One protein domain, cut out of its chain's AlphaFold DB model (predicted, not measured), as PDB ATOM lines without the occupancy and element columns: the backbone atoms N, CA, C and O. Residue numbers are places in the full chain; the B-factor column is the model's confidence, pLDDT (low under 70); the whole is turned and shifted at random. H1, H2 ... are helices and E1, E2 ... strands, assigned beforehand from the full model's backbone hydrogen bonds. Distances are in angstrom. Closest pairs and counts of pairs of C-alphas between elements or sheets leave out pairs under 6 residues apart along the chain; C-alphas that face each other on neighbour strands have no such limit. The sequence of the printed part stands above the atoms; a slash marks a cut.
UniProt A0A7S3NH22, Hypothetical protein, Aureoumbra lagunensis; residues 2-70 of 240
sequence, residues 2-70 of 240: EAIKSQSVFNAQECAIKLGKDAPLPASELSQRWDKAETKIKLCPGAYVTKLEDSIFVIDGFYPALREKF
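AT A GLANCE: This is residues 2 to 70 of the 240 residues of the protein "Hypothetical protein" of Aureoumbra lagunensis (UniProt A0A7S3NH22). A small twisted sheet of four strands has two crossed helices, H2 and H3, packed over one face, in two layers. H4 packs on H3 away from the sheet, at the opposite end of the longest axis from the short H1, which only grazes the sheet. The printed part has 69 residues, with four named helices and four named strands in the order H1 E1 H2 H3 E2 E3 E4 H4. The sheet runs E1 E4 E3 E2 and is mixed, and the class is mixed, helices and strands. The whole is compact, with a radius of gyration of the C-alphas of 11.4 A, and spans 33 by 31 by 18 A.

IN THESE COORDINATES: H1, residues 2 to 5, begins at C-alpha 2 (-26.383, 31.413, -35.828) and is 5.0 A long. E1, residues 9 to 11, is 7.1 A long. H2, residues 12 to 20, follows with no residue between and is 11.8 A long. H3, residues 27 to 36, is 14.4 A long and begins at C-alpha 27 (-1.503, 26.551, -25.962). E2, residues 40 to 44, measures 12.1 A, E3, residues 47 to 53, 19.2 A, and E4, residues 56 to 59, 10.0 A. H4, residues 63 to 70, is 11.1 A long and ends at C-alpha 70 (2.417, 33.012, -15.301).

HOW THE PARTS SIT: E2, E3 and E4 form a meander, each strand the antiparallel neighbour of the one before, with hairpins E2 and E3, and E3 and E4. N 41 and O 49 are 2.9 A apart, and N 58 and O 50 are 2.9 A apart. E1 is parallel to E4, with N 10 and O 57 at 2.9 A. E1, H2 H3 and E2 form a split strand-helix-strand unit, two strands of one sheet with helices between them along the chain and with E4 and E3 between them in the sheet, and its crossover is right-handed. H2 runs along the strands, at 9 degrees to E4 on the local plane, with a height over the sheet of 8.7 A. H3, on the same face, runs across them, at 83 degrees to E3 on the local plane, with a height of 10.4 A. H3 and H4 touch at a steep tilt of 53 degrees, opposite ways; their closest C-alphas, of Ala 27 and Ala 65, are 4.8 A apart. H4 is not on the sheet. Every O i to N i+4 pair is within hydrogen-bond range in H2 and H3, and 3 of 4 are in H4; H1 is too short for such a pair.

THE WHOLE: The C-alphas of Glu 2 and Phe 70, the two farthest apart, are 35.4 A apart. The printed part has no cut. The link from H2 to H3 is short, and the other links are tight. The mean pLDDT of the printed part is 91.6, and no printed residue is under 70.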
ATOM      1  N   GLU A   2     -26.518  32.674 -35.072       81.38
ATOM      2  CA  GLU A   2     -26.383  31.413 -35.828       81.38
ATOM      3  C   GLU A   2     -25.250  30.519 -35.307       81.38
ATOM      4  O   GLU A   2     -25.495  29.352 -35.034       81.38
ATOM      5  N   ALA A   3     -24.063  31.083 -35.047       78.31
ATOM      6  CA  ALA A   3     -22.923  30.344 -34.489       78.31
ATOM      7  C   ALA A   3     -23.204  29.716 -33.106       78.31
ATOM      8  O   ALA A   3     -22.684  28.650 -32.780       78.31
ATOM      9  N   ILE A   4     -24.036  30.374 -32.289       79.31
ATOM     10  CA  ILE A   4     -24.456  29.857 -30.977       79.31
ATOM     11  C   ILE A   4     -25.443  28.705 -31.187       79.31
ATOM     12  O   ILE A   4     -25.281  27.635 -30.604       79.31
ATOM     13  N   LYS A   5     -26.432  28.895 -32.071       83.81
ATOM     14  CA  LYS A   5     -27.418  27.864 -32.429       83.81
ATOM     15  C   LYS A   5     -26.763  26.623 -33.041       83.81
ATOM     16  O   LYS A   5     -27.225  25.517 -32.787       83.81
ATOM     17  N   SER A   6     -25.685  26.791 -33.805       84.69
ATOM     18  CA  SER A   6     -24.918  25.697 -34.408       84.69
ATOM     19  C   SER A   6     -23.858  25.092 -33.480       84.69
ATOM     20  O   SER A   6     -23.052  24.287 -33.944       84.69
ATOM     21  N   GLN A   7     -23.826  25.477 -32.194       87.19
ATOM     22  CA  GLN A   7     -22.844  25.011 -31.201       87.19
ATOM     23  C   GLN A   7     -21.395  25.113 -31.706       87.19
ATOM     24  O   GLN A   7     -20.577  24.211 -31.540       87.19
ATOM     25  N   SER A   8     -21.101  26.219 -32.387       91.94
ATOM     26  CA  SER A   8     -19.831  26.472 -33.068       91.94
ATOM     27  C   SER A   8     -18.927  27.439 -32.300       91.94
ATOM     28  O   SER A   8     -17.873  27.812 -32.805       91.94
ATOM     29  N   VAL A   9     -19.345  27.875 -31.108       94.25
ATOM     30  CA  VAL A   9     -18.596  28.784 -30.232       94.25
ATOM     31  C   VAL A   9     -18.020  27.985 -29.071       94.25
ATOM     32  O   VAL A   9     -18.764  27.305 -28.370       94.25
ATOM     33  N   PHE A  10     -16.711  28.093 -28.870       94.94
ATOM     34  CA  PHE A  10     -15.960  27.345 -27.868       94.94
ATOM     35  C   PHE A  10     -15.112  28.297 -27.029       94.94
ATOM     36  O   PHE A  10     -14.556  29.268 -27.553       94.94
ATOM     37  N   ASN A  11     -14.943  27.999 -25.743       95.38
ATOM     38  CA  ASN A  11     -13.844  28.608 -24.995       95.38
ATOM     39  C   ASN A  11     -12.491  28.054 -25.492       95.38
ATOM     40  O   ASN A  11     -12.432  27.059 -26.222       95.38
ATOM     41  N   ALA A  12     -11.382  28.688 -25.108       95.75
ATOM     42  CA  ALA A  12     -10.057  28.300 -25.590       95.75
ATOM     43  C   ALA A  12      -9.685  26.831 -25.284       95.75
ATOM     44  O   ALA A  12      -9.065  26.170 -26.118       95.75
ATOM     45  N   GLN A  13     -10.092  26.291 -24.128       94.31
ATOM     46  CA  GLN A  13      -9.804  24.905 -23.743       94.31
ATOM     47  C   GLN A  13     -10.608  23.901 -24.581       94.31
ATOM     48  O   GLN A  13     -10.051  22.934 -25.100       94.31
ATOM     49  N   GLU A  14     -11.907  24.139 -24.746       95.19
ATOM     50  CA  GLU A  14     -12.780  23.332 -25.602       95.19
ATOM     51  C   GLU A  14     -12.304  23.359 -27.055       95.19
ATOM     52  O   GLU A  14     -12.254  22.320 -27.714       95.19
ATOM     53  N   CYS A  15     -11.894  24.534 -27.541       95.69
ATOM     54  CA  CYS A  15     -11.343  24.696 -28.878       95.69
ATOM     55  C   CYS A  15     -10.049  23.888 -29.052       95.69
ATOM     56  O   CYS A  15      -9.911  23.160 -30.036       95.69
ATOM     57  N   ALA A  16      -9.137  23.934 -28.074       95.50
ATOM     58  CA  ALA A  16      -7.914  23.135 -28.096       95.50
ATOM     59  C   ALA A  16      -8.212  21.627 -28.166       95.50
ATOM     60  O   ALA A  16      -7.604  20.923 -28.971       95.50
ATOM     61  N   ILE A  17      -9.173  21.127 -27.381       94.94
ATOM     62  CA  ILE A  17      -9.618  19.723 -27.439       94.94
ATOM     63  C   ILE A  17     -10.193  19.400 -28.822       94.94
ATOM     64  O   ILE A  17      -9.832  18.393 -29.430       94.94
ATOM     65  N   LYS A  18     -11.067  20.268 -29.341       93.12
ATOM     66  CA  LYS A  18     -11.759  20.066 -30.618       93.12
ATOM     67  C   LYS A  18     -10.795  20.002 -31.804       93.12
ATOM     68  O   LYS A  18     -10.991  19.176 -32.694       93.12
ATOM     69  N   LEU A  19      -9.768  20.851 -31.807       93.00
ATOM     70  CA  LEU A  19      -8.753  20.925 -32.861       93.00
ATOM     71  C   LEU A  19      -7.645  19.872 -32.713       93.00
ATOM     72  O   LEU A  19      -6.985  19.527 -33.693       93.00
ATOM     73  N   GLY A  20      -7.439  19.368 -31.498       89.00
ATOM     74  CA  GLY A  20      -6.293  18.548 -31.118       89.00
ATOM     75  C   GLY A  20      -6.300  17.082 -31.581       89.00
ATOM     76  O   GLY A  20      -5.271  16.416 -31.525       89.00
ATOM     77  N   LYS A  21      -7.422  16.572 -32.107       83.69
ATOM     78  CA  LYS A  21      -7.614  15.162 -32.517       83.69
ATOM     79  C   LYS A  21      -7.295  14.154 -31.398       83.69
ATOM     80  O   LYS A  21      -8.208  13.774 -30.675       83.69
ATOM     81  N   ASP A  22      -6.033  13.739 -31.260       88.38
ATOM     82  CA  ASP A  22      -5.570  12.709 -30.316       88.38
ATOM     83  C   ASP A  22      -5.279  13.268 -28.909       88.38
ATOM     84  O   ASP A  22      -5.366  12.545 -27.917       88.38
ATOM     85  N   ALA A  23      -4.943  14.559 -28.808       92.38
ATOM     86  CA  ALA A  23      -4.699  15.273 -27.553       92.38
ATOM     87  C   ALA A  23      -4.992  16.770 -27.737       92.38
ATOM     88  O   ALA A  23      -4.883  17.247 -28.860       92.38
ATOM     89  N   PRO A  24      -5.330  17.542 -26.687       94.88
ATOM     90  CA  PRO A  24      -5.599  18.972 -26.834       94.88
ATOM     91  C   PRO A  24      -4.452  19.718 -27.529       94.88
ATOM     92  O   PRO A  24      -3.280  19.462 -27.250       94.88
ATOM     93  N   LEU A  25      -4.799  20.656 -28.413       95.94
ATOM     94  CA  LEU A  25      -3.834  21.498 -29.112       95.94
ATOM     95  C   LEU A  25      -2.938  22.244 -28.102       95.94
ATOM     96  O   LEU A  25      -3.474  22.807 -27.142       95.94
ATOM     97  N   PRO A  26      -1.607  22.306 -28.304       95.69
ATOM     98  CA  PRO A  26      -0.736  23.095 -27.440       95.69
ATOM     99  C   PRO A  26      -1.185  24.558 -27.369       95.69
ATOM    100  O   PRO A  26      -1.574  25.148 -28.381       95.69
ATOM    101  N   ALA A  27      -1.083  25.169 -26.187       94.81
ATOM    102  CA  ALA A  27      -1.503  26.551 -25.962       94.81
ATOM    103  C   ALA A  27      -0.817  27.538 -26.923       94.81
ATOM    104  O   ALA A  27      -1.464  28.420 -27.491       94.81
ATOM    105  N   SER A  28       0.483  27.345 -27.158       94.00
ATOM    106  CA  SER A  28       1.268  28.136 -28.107       94.00
ATOM    107  C   SER A  28       0.765  28.013 -29.547       94.00
ATOM    108  O   SER A  28       0.740  29.007 -30.271       94.00
ATOM    109  N   GLU A  29       0.314  26.830 -29.969       96.06
ATOM    110  CA  GLU A  29      -0.231  26.626 -31.310       96.06
ATOM    111  C   GLU A  29      -1.614  27.273 -31.454       96.06
ATOM    112  O   GLU A  29      -1.868  27.942 -32.458       96.06
ATOM    113  N   LEU A  30      -2.490  27.155 -30.445       96.31
ATOM    114  CA  LEU A  30      -3.783  27.848 -30.457       96.31
ATOM    115  C   LEU A  30      -3.599  29.370 -30.520       96.31
ATOM    116  O   LEU A  30      -4.262  30.027 -31.323       96.31
ATOM    117  N   SER A  31      -2.651  29.916 -29.750       95.31
ATOM    118  CA  SER A  31      -2.310  31.343 -29.795       95.31
ATOM    119  C   SER A  31      -1.784  31.761 -31.170       95.31
ATOM    120  O   SER A  31      -2.211  32.780 -31.698       95.31
ATOM    121  N   GLN A  32      -0.930  30.962 -31.816       94.75
ATOM    122  CA  GLN A  32      -0.459  31.272 -33.173       94.75
ATOM    123  C   GLN A  32      -1.591  31.274 -34.207       94.75
ATOM    124  O   GLN A  32      -1.587  32.098 -35.125       94.75
ATOM    125  N   ARG A  33      -2.551  30.347 -34.093       95.38
ATOM    126  CA  ARG A  33      -3.746  30.335 -34.953       95.38
ATOM    127  C   ARG A  33      -4.612  31.566 -34.692       95.38
ATOM    128  O   ARG A  33      -5.039  32.208 -35.647       95.38
ATOM    129  N   TRP A  34      -4.808  31.922 -33.422       95.25
ATOM    130  CA  TRP A  34      -5.486  33.152 -33.012       95.25
ATOM    131  C   TRP A  34      -4.828  34.396 -33.615       95.25
ATOM    132  O   TRP A  34      -5.510  35.216 -34.227       95.25
ATOM    133  N   ASP A  35      -3.507  34.530 -33.510       93.12
ATOM    134  CA  ASP A  35      -2.776  35.698 -34.006       93.12
ATOM    135  C   ASP A  35      -2.924  35.856 -35.521       93.12
ATOM    136  O   ASP A  35      -3.198  36.964 -35.991       93.12
ATOM    137  N   LYS A  36      -2.862  34.745 -36.267       94.38
ATOM    138  CA  LYS A  36      -3.051  34.695 -37.727       94.38
ATOM    139  C   LYS A  36      -4.491  34.939 -38.184       94.38
ATOM    140  O   LYS A  36      -4.697  35.200 -39.366       94.38
ATOM    141  N   ALA A  37      -5.476  34.841 -37.293       93.44
ATOM    142  CA  ALA A  37      -6.868  35.036 -37.663       93.44
ATOM    143  C   ALA A  37      -7.128  36.493 -38.081       93.44
ATOM    144  O   ALA A  37      -6.784  37.432 -37.353       93.44
ATOM    145  N   GLU A  38      -7.761  36.666 -39.243       87.94
ATOM    146  CA  GLU A  38      -7.955  37.972 -39.890       87.94
ATOM    147  C   GLU A  38      -8.831  38.920 -39.067       87.94
ATOM    148  O   GLU A  38      -8.603  40.127 -39.043       87.94
ATOM    149  N   THR A  39      -9.840  38.376 -38.382       90.44
ATOM    150  CA  THR A  39     -10.856  39.164 -37.680       90.44
ATOM    151  C   THR A  39     -10.941  38.751 -36.219       90.44
ATOM    152  O   THR A  39     -11.243  37.602 -35.909       90.44
ATOM    153  N   LYS A  40     -10.730  39.706 -35.312       94.19
ATOM    154  CA  LYS A  40     -10.905  39.539 -33.864       94.19
ATOM    155  C   LYS A  40     -11.958  40.546 -33.409       94.19
ATOM    156  O   LYS A  40     -11.734  41.751 -33.494       94.19
ATOM    157  N   ILE A  41     -13.121  40.062 -32.982       94.25
ATOM    158  CA  ILE A  41     -14.253  40.895 -32.561       94.25
ATOM    159  C   ILE A  41     -14.226  41.004 -31.042       94.25
ATOM    160  O   ILE A  41     -14.201  39.988 -30.352       94.25
ATOM    161  N   LYS A  42     -14.250  42.231 -30.516       93.25
ATOM    162  CA  LYS A  42     -14.426  42.476 -29.081       93.25
ATOM    163  C   LYS A  42     -15.901  42.284 -28.722       93.25
ATOM    164  O   LYS A  42     -16.749  42.945 -29.316       93.25
ATOM    165  N   LEU A  43     -16.192  41.394 -27.778       89.56
ATOM    166  CA  LEU A  43     -17.552  41.139 -27.288       89.56
ATOM    167  C   LEU A  43     -17.885  42.045 -26.100       89.56
ATOM    168  O   LEU A  43     -18.921  42.701 -26.082       89.56
ATOM    169  N   CYS A  44     -16.971  42.110 -25.138       82.94
ATOM    170  CA  CYS A  44     -17.008  42.995 -23.979       82.94
ATOM    171  C   CYS A  44     -15.561  43.262 -23.512       82.94
ATOM    172  O   CYS A  44     -14.612  42.749 -24.124       82.94
ATOM    173  N   PRO A  45     -15.321  44.119 -22.506       80.00
ATOM    174  CA  PRO A  45     -13.999  44.242 -21.898       80.00
ATOM    175  C   PRO A  45     -13.437  42.871 -21.498       80.00
ATOM    176  O   PRO A  45     -14.119  42.056 -20.888       80.00
ATOM    177  N   GLY A  46     -12.206  42.587 -21.924       82.12
ATOM    178  CA  GLY A  46     -11.528  41.323 -21.629       82.12
ATOM    179  C   GLY A  46     -11.942  40.106 -22.465       82.12
ATOM    180  O   GLY A  46     -11.213  39.126 -22.403       82.12
ATOM    181  N   ALA A  47     -13.016  40.165 -23.268       90.50
ATOM    182  CA  ALA A  47     -13.477  39.022 -24.061       90.50
ATOM    183  C   ALA A  47     -13.523  39.313 -25.564       90.50
ATOM    184  O   ALA A  47     -14.198  40.237 -26.042       90.50
ATOM    185  N   TYR A  48     -12.845  38.466 -26.326       94.19
ATOM    186  CA  TYR A  48     -12.735  38.549 -27.774       94.19
ATOM    187  C   TYR A  48     -13.119  37.220 -28.406       94.19
ATOM    188  O   TYR A  48     -12.883  36.152 -27.849       94.19
ATOM    189  N   VAL A  49     -13.656  37.278 -29.621       95.94
ATOM    190  CA  VAL A  49     -13.942  36.093 -30.429       95.94
ATOM    191  C   VAL A  49     -13.279  36.199 -31.792       95.94
ATOM    192  O   VAL A  49     -13.233  37.267 -32.407       95.94
ATOM    193  N   THR A  50     -12.783  35.074 -32.289       95.69
ATOM    194  CA  THR A  50     -12.310  34.947 -33.667       95.69
ATOM    195  C   THR A  50     -12.784  33.640 -34.286       95.69
ATOM    196  O   THR A  50     -13.147  32.702 -33.576       95.69
ATOM    197  N   LYS A  51     -12.778  33.578 -35.617       94.38
ATOM    198  CA  LYS A  51     -13.060  32.371 -36.395       94.38
ATOM    199  C   LYS A  51     -11.728  31.744 -36.818       94.38
ATOM    200  O   LYS A  51     -10.955  32.406 -37.503       94.38
ATOM    201  N   LEU A  52     -11.461  30.499 -36.417       91.69
ATOM    202  CA  LEU A  52     -10.227  29.781 -36.790       91.69
ATOM    203  C   LEU A  52     -10.411  28.845 -37.992       91.69
ATOM    204  O   LEU A  52      -9.503  28.706 -38.803       91.69
ATOM    205  N   GLU A  53     -11.580  28.215 -38.106       85.12
ATOM    206  CA  GLU A  53     -11.970  27.316 -39.202       85.12
ATOM    207  C   GLU A  53     -13.432  27.600 -39.582       85.12
ATOM    208  O   GLU A  53     -14.119  28.344 -38.877       85.12
ATOM    209  N   ASP A  54     -13.937  27.017 -40.676       78.56
ATOM    210  CA  ASP A  54     -15.240  27.380 -41.259       78.56
ATOM    211  C   ASP A  54     -16.432  27.332 -40.291       78.56
ATOM    212  O   ASP A  54     -17.393  28.083 -40.474       78.56
ATOM    213  N   SER A  55     -16.332  26.539 -39.225       84.06
ATOM    214  CA  SER A  55     -17.364  26.342 -38.206       84.06
ATOM    215  C   SER A  55     -16.846  26.422 -36.764       84.06
ATOM    216  O   SER A  55     -17.515  25.935 -35.855       84.06
ATOM    217  N   ILE A  56     -15.668  27.012 -36.521       92.38
ATOM    218  CA  ILE A  56     -15.095  27.113 -35.168       92.38
ATOM    219  C   ILE A  56     -14.820  28.572 -34.826       92.38
ATOM    220  O   ILE A  56     -13.892  29.195 -35.349       92.38
ATOM    221  N   PHE A  57     -15.620  29.085 -33.897       95.38
ATOM    222  CA  PHE A  57     -15.406  30.350 -33.216       95.38
ATOM    223  C   PHE A  57     -14.796  30.071 -31.849       95.38
ATOM    224  O   PHE A  57     -15.331  29.274 -31.079       95.38
ATOM    225  N   VAL A  58     -13.684  30.725 -31.542       96.56
ATOM    226  CA  VAL A  58     -13.003  30.590 -30.255       96.56
ATOM    227  C   VAL A  58     -13.058  31.907 -29.502       96.56
ATOM    228  O   VAL A  58     -12.811  32.964 -30.087       96.56
ATOM    229  N   ILE A  59     -13.380  31.831 -28.215       96.62
ATOM    230  CA  ILE A  59     -13.276  32.945 -27.274       96.62
ATOM    231  C   ILE A  59     -11.881  32.919 -26.645       96.62
ATOM    232  O   ILE A  59     -11.453  31.879 -26.142       96.62
ATOM    233  N   ASP A  60     -11.180  34.053 -26.718       95.81
ATOM    234  CA  ASP A  60      -9.862  34.299 -26.117       95.81
ATOM    235  C   ASP A  60      -8.839  33.169 -26.332       95.81
ATOM    236  O   ASP A  60      -8.170  32.709 -25.409       95.81
ATOM    237  N   GLY A  61      -8.672  32.716 -27.578       96.12
ATOM    238  CA  GLY A  61      -7.759  31.620 -27.941       96.12
ATOM    239  C   GLY A  61      -6.280  31.869 -27.603       96.12
ATOM    240  O   GLY A  61      -5.505  30.921 -27.521       96.12
ATOM    241  N   PHE A  62      -5.887  33.121 -27.351       93.62
ATOM    242  CA  PHE A  62      -4.561  33.486 -26.839       93.62
ATOM    243  C   PHE A  62      -4.384  33.183 -25.339       93.62
ATOM    244  O   PHE A  62      -3.255  33.049 -24.859       93.62
ATOM    245  N   TYR A  63      -5.479  33.090 -24.576       94.12
ATOM    246  CA  TYR A  63      -5.450  33.058 -23.115       94.12
ATOM    247  C   TYR A  63      -4.674  31.871 -22.530       94.12
ATOM    248  O   TYR A  63      -3.907  32.096 -21.595       94.12
ATOM    249  N   PRO A  64      -4.774  30.628 -23.050       94.69
ATOM    250  CA  PRO A  64      -3.970  29.524 -22.529       94.69
ATOM    251  C   PRO A  64      -2.463  29.803 -22.599       94.69
ATOM    252  O   PRO A  64      -1.757  29.561 -21.622       94.69
ATOM    253  N   ALA A  65      -1.979  30.376 -23.709       93.56
ATOM    254  CA  ALA A  65      -0.565  30.723 -23.861       93.56
ATOM    255  C   ALA A  65      -0.171  31.873 -22.931       93.56
ATOM    256  O   ALA A  65       0.907  31.846 -22.342       93.56
ATOM    257  N   LEU A  66      -1.054  32.862 -22.755       91.25
ATOM    258  CA  LEU A  66      -0.856  33.923 -21.769       91.25
ATOM    259  C   LEU A  66      -0.741  33.343 -20.353       91.25
ATOM    260  O   LEU A  66       0.208  33.661 -19.644       91.25
ATOM    261  N   ARG A  67      -1.660  32.458 -19.957       92.12
ATOM    262  CA  ARG A  67      -1.677  31.808 -18.641       92.12
ATOM    263  C   ARG A  67      -0.397  31.018 -18.386       92.12
ATOM    264  O   ARG A  67       0.156  31.112 -17.293       92.12
ATOM    265  N   GLU A  68       0.093  30.281 -19.381       92.06
ATOM    266  CA  GLU A  68       1.348  29.534 -19.269       92.06
ATOM    267  C   GLU A  68       2.523  30.428 -18.870       92.06
ATOM    268  O   GLU A  68       3.314  29.997 -18.037       92.06
ATOM    269  N   LYS A  69       2.591  31.686 -19.337       88.06
ATOM    270  CA  LYS A  69       3.641  32.645 -18.936       88.06
ATOM    271  C   LYS A  69       3.653  32.948 -17.434       88.06
ATOM    272  O   LYS A  69       4.698  33.305 -16.899       88.06
ATOM    273  N   PHE A  70       2.525  32.786 -16.745       88.88
ATOM    274  CA  PHE A  70       2.417  33.012 -15.301       88.88
ATOM    275  C   PHE A  70       2.495  31.723 -14.480       88.88
ATOM    276  O   PHE A  70       2.777  31.785 -13.285       88.88
TER     277      PHE A  70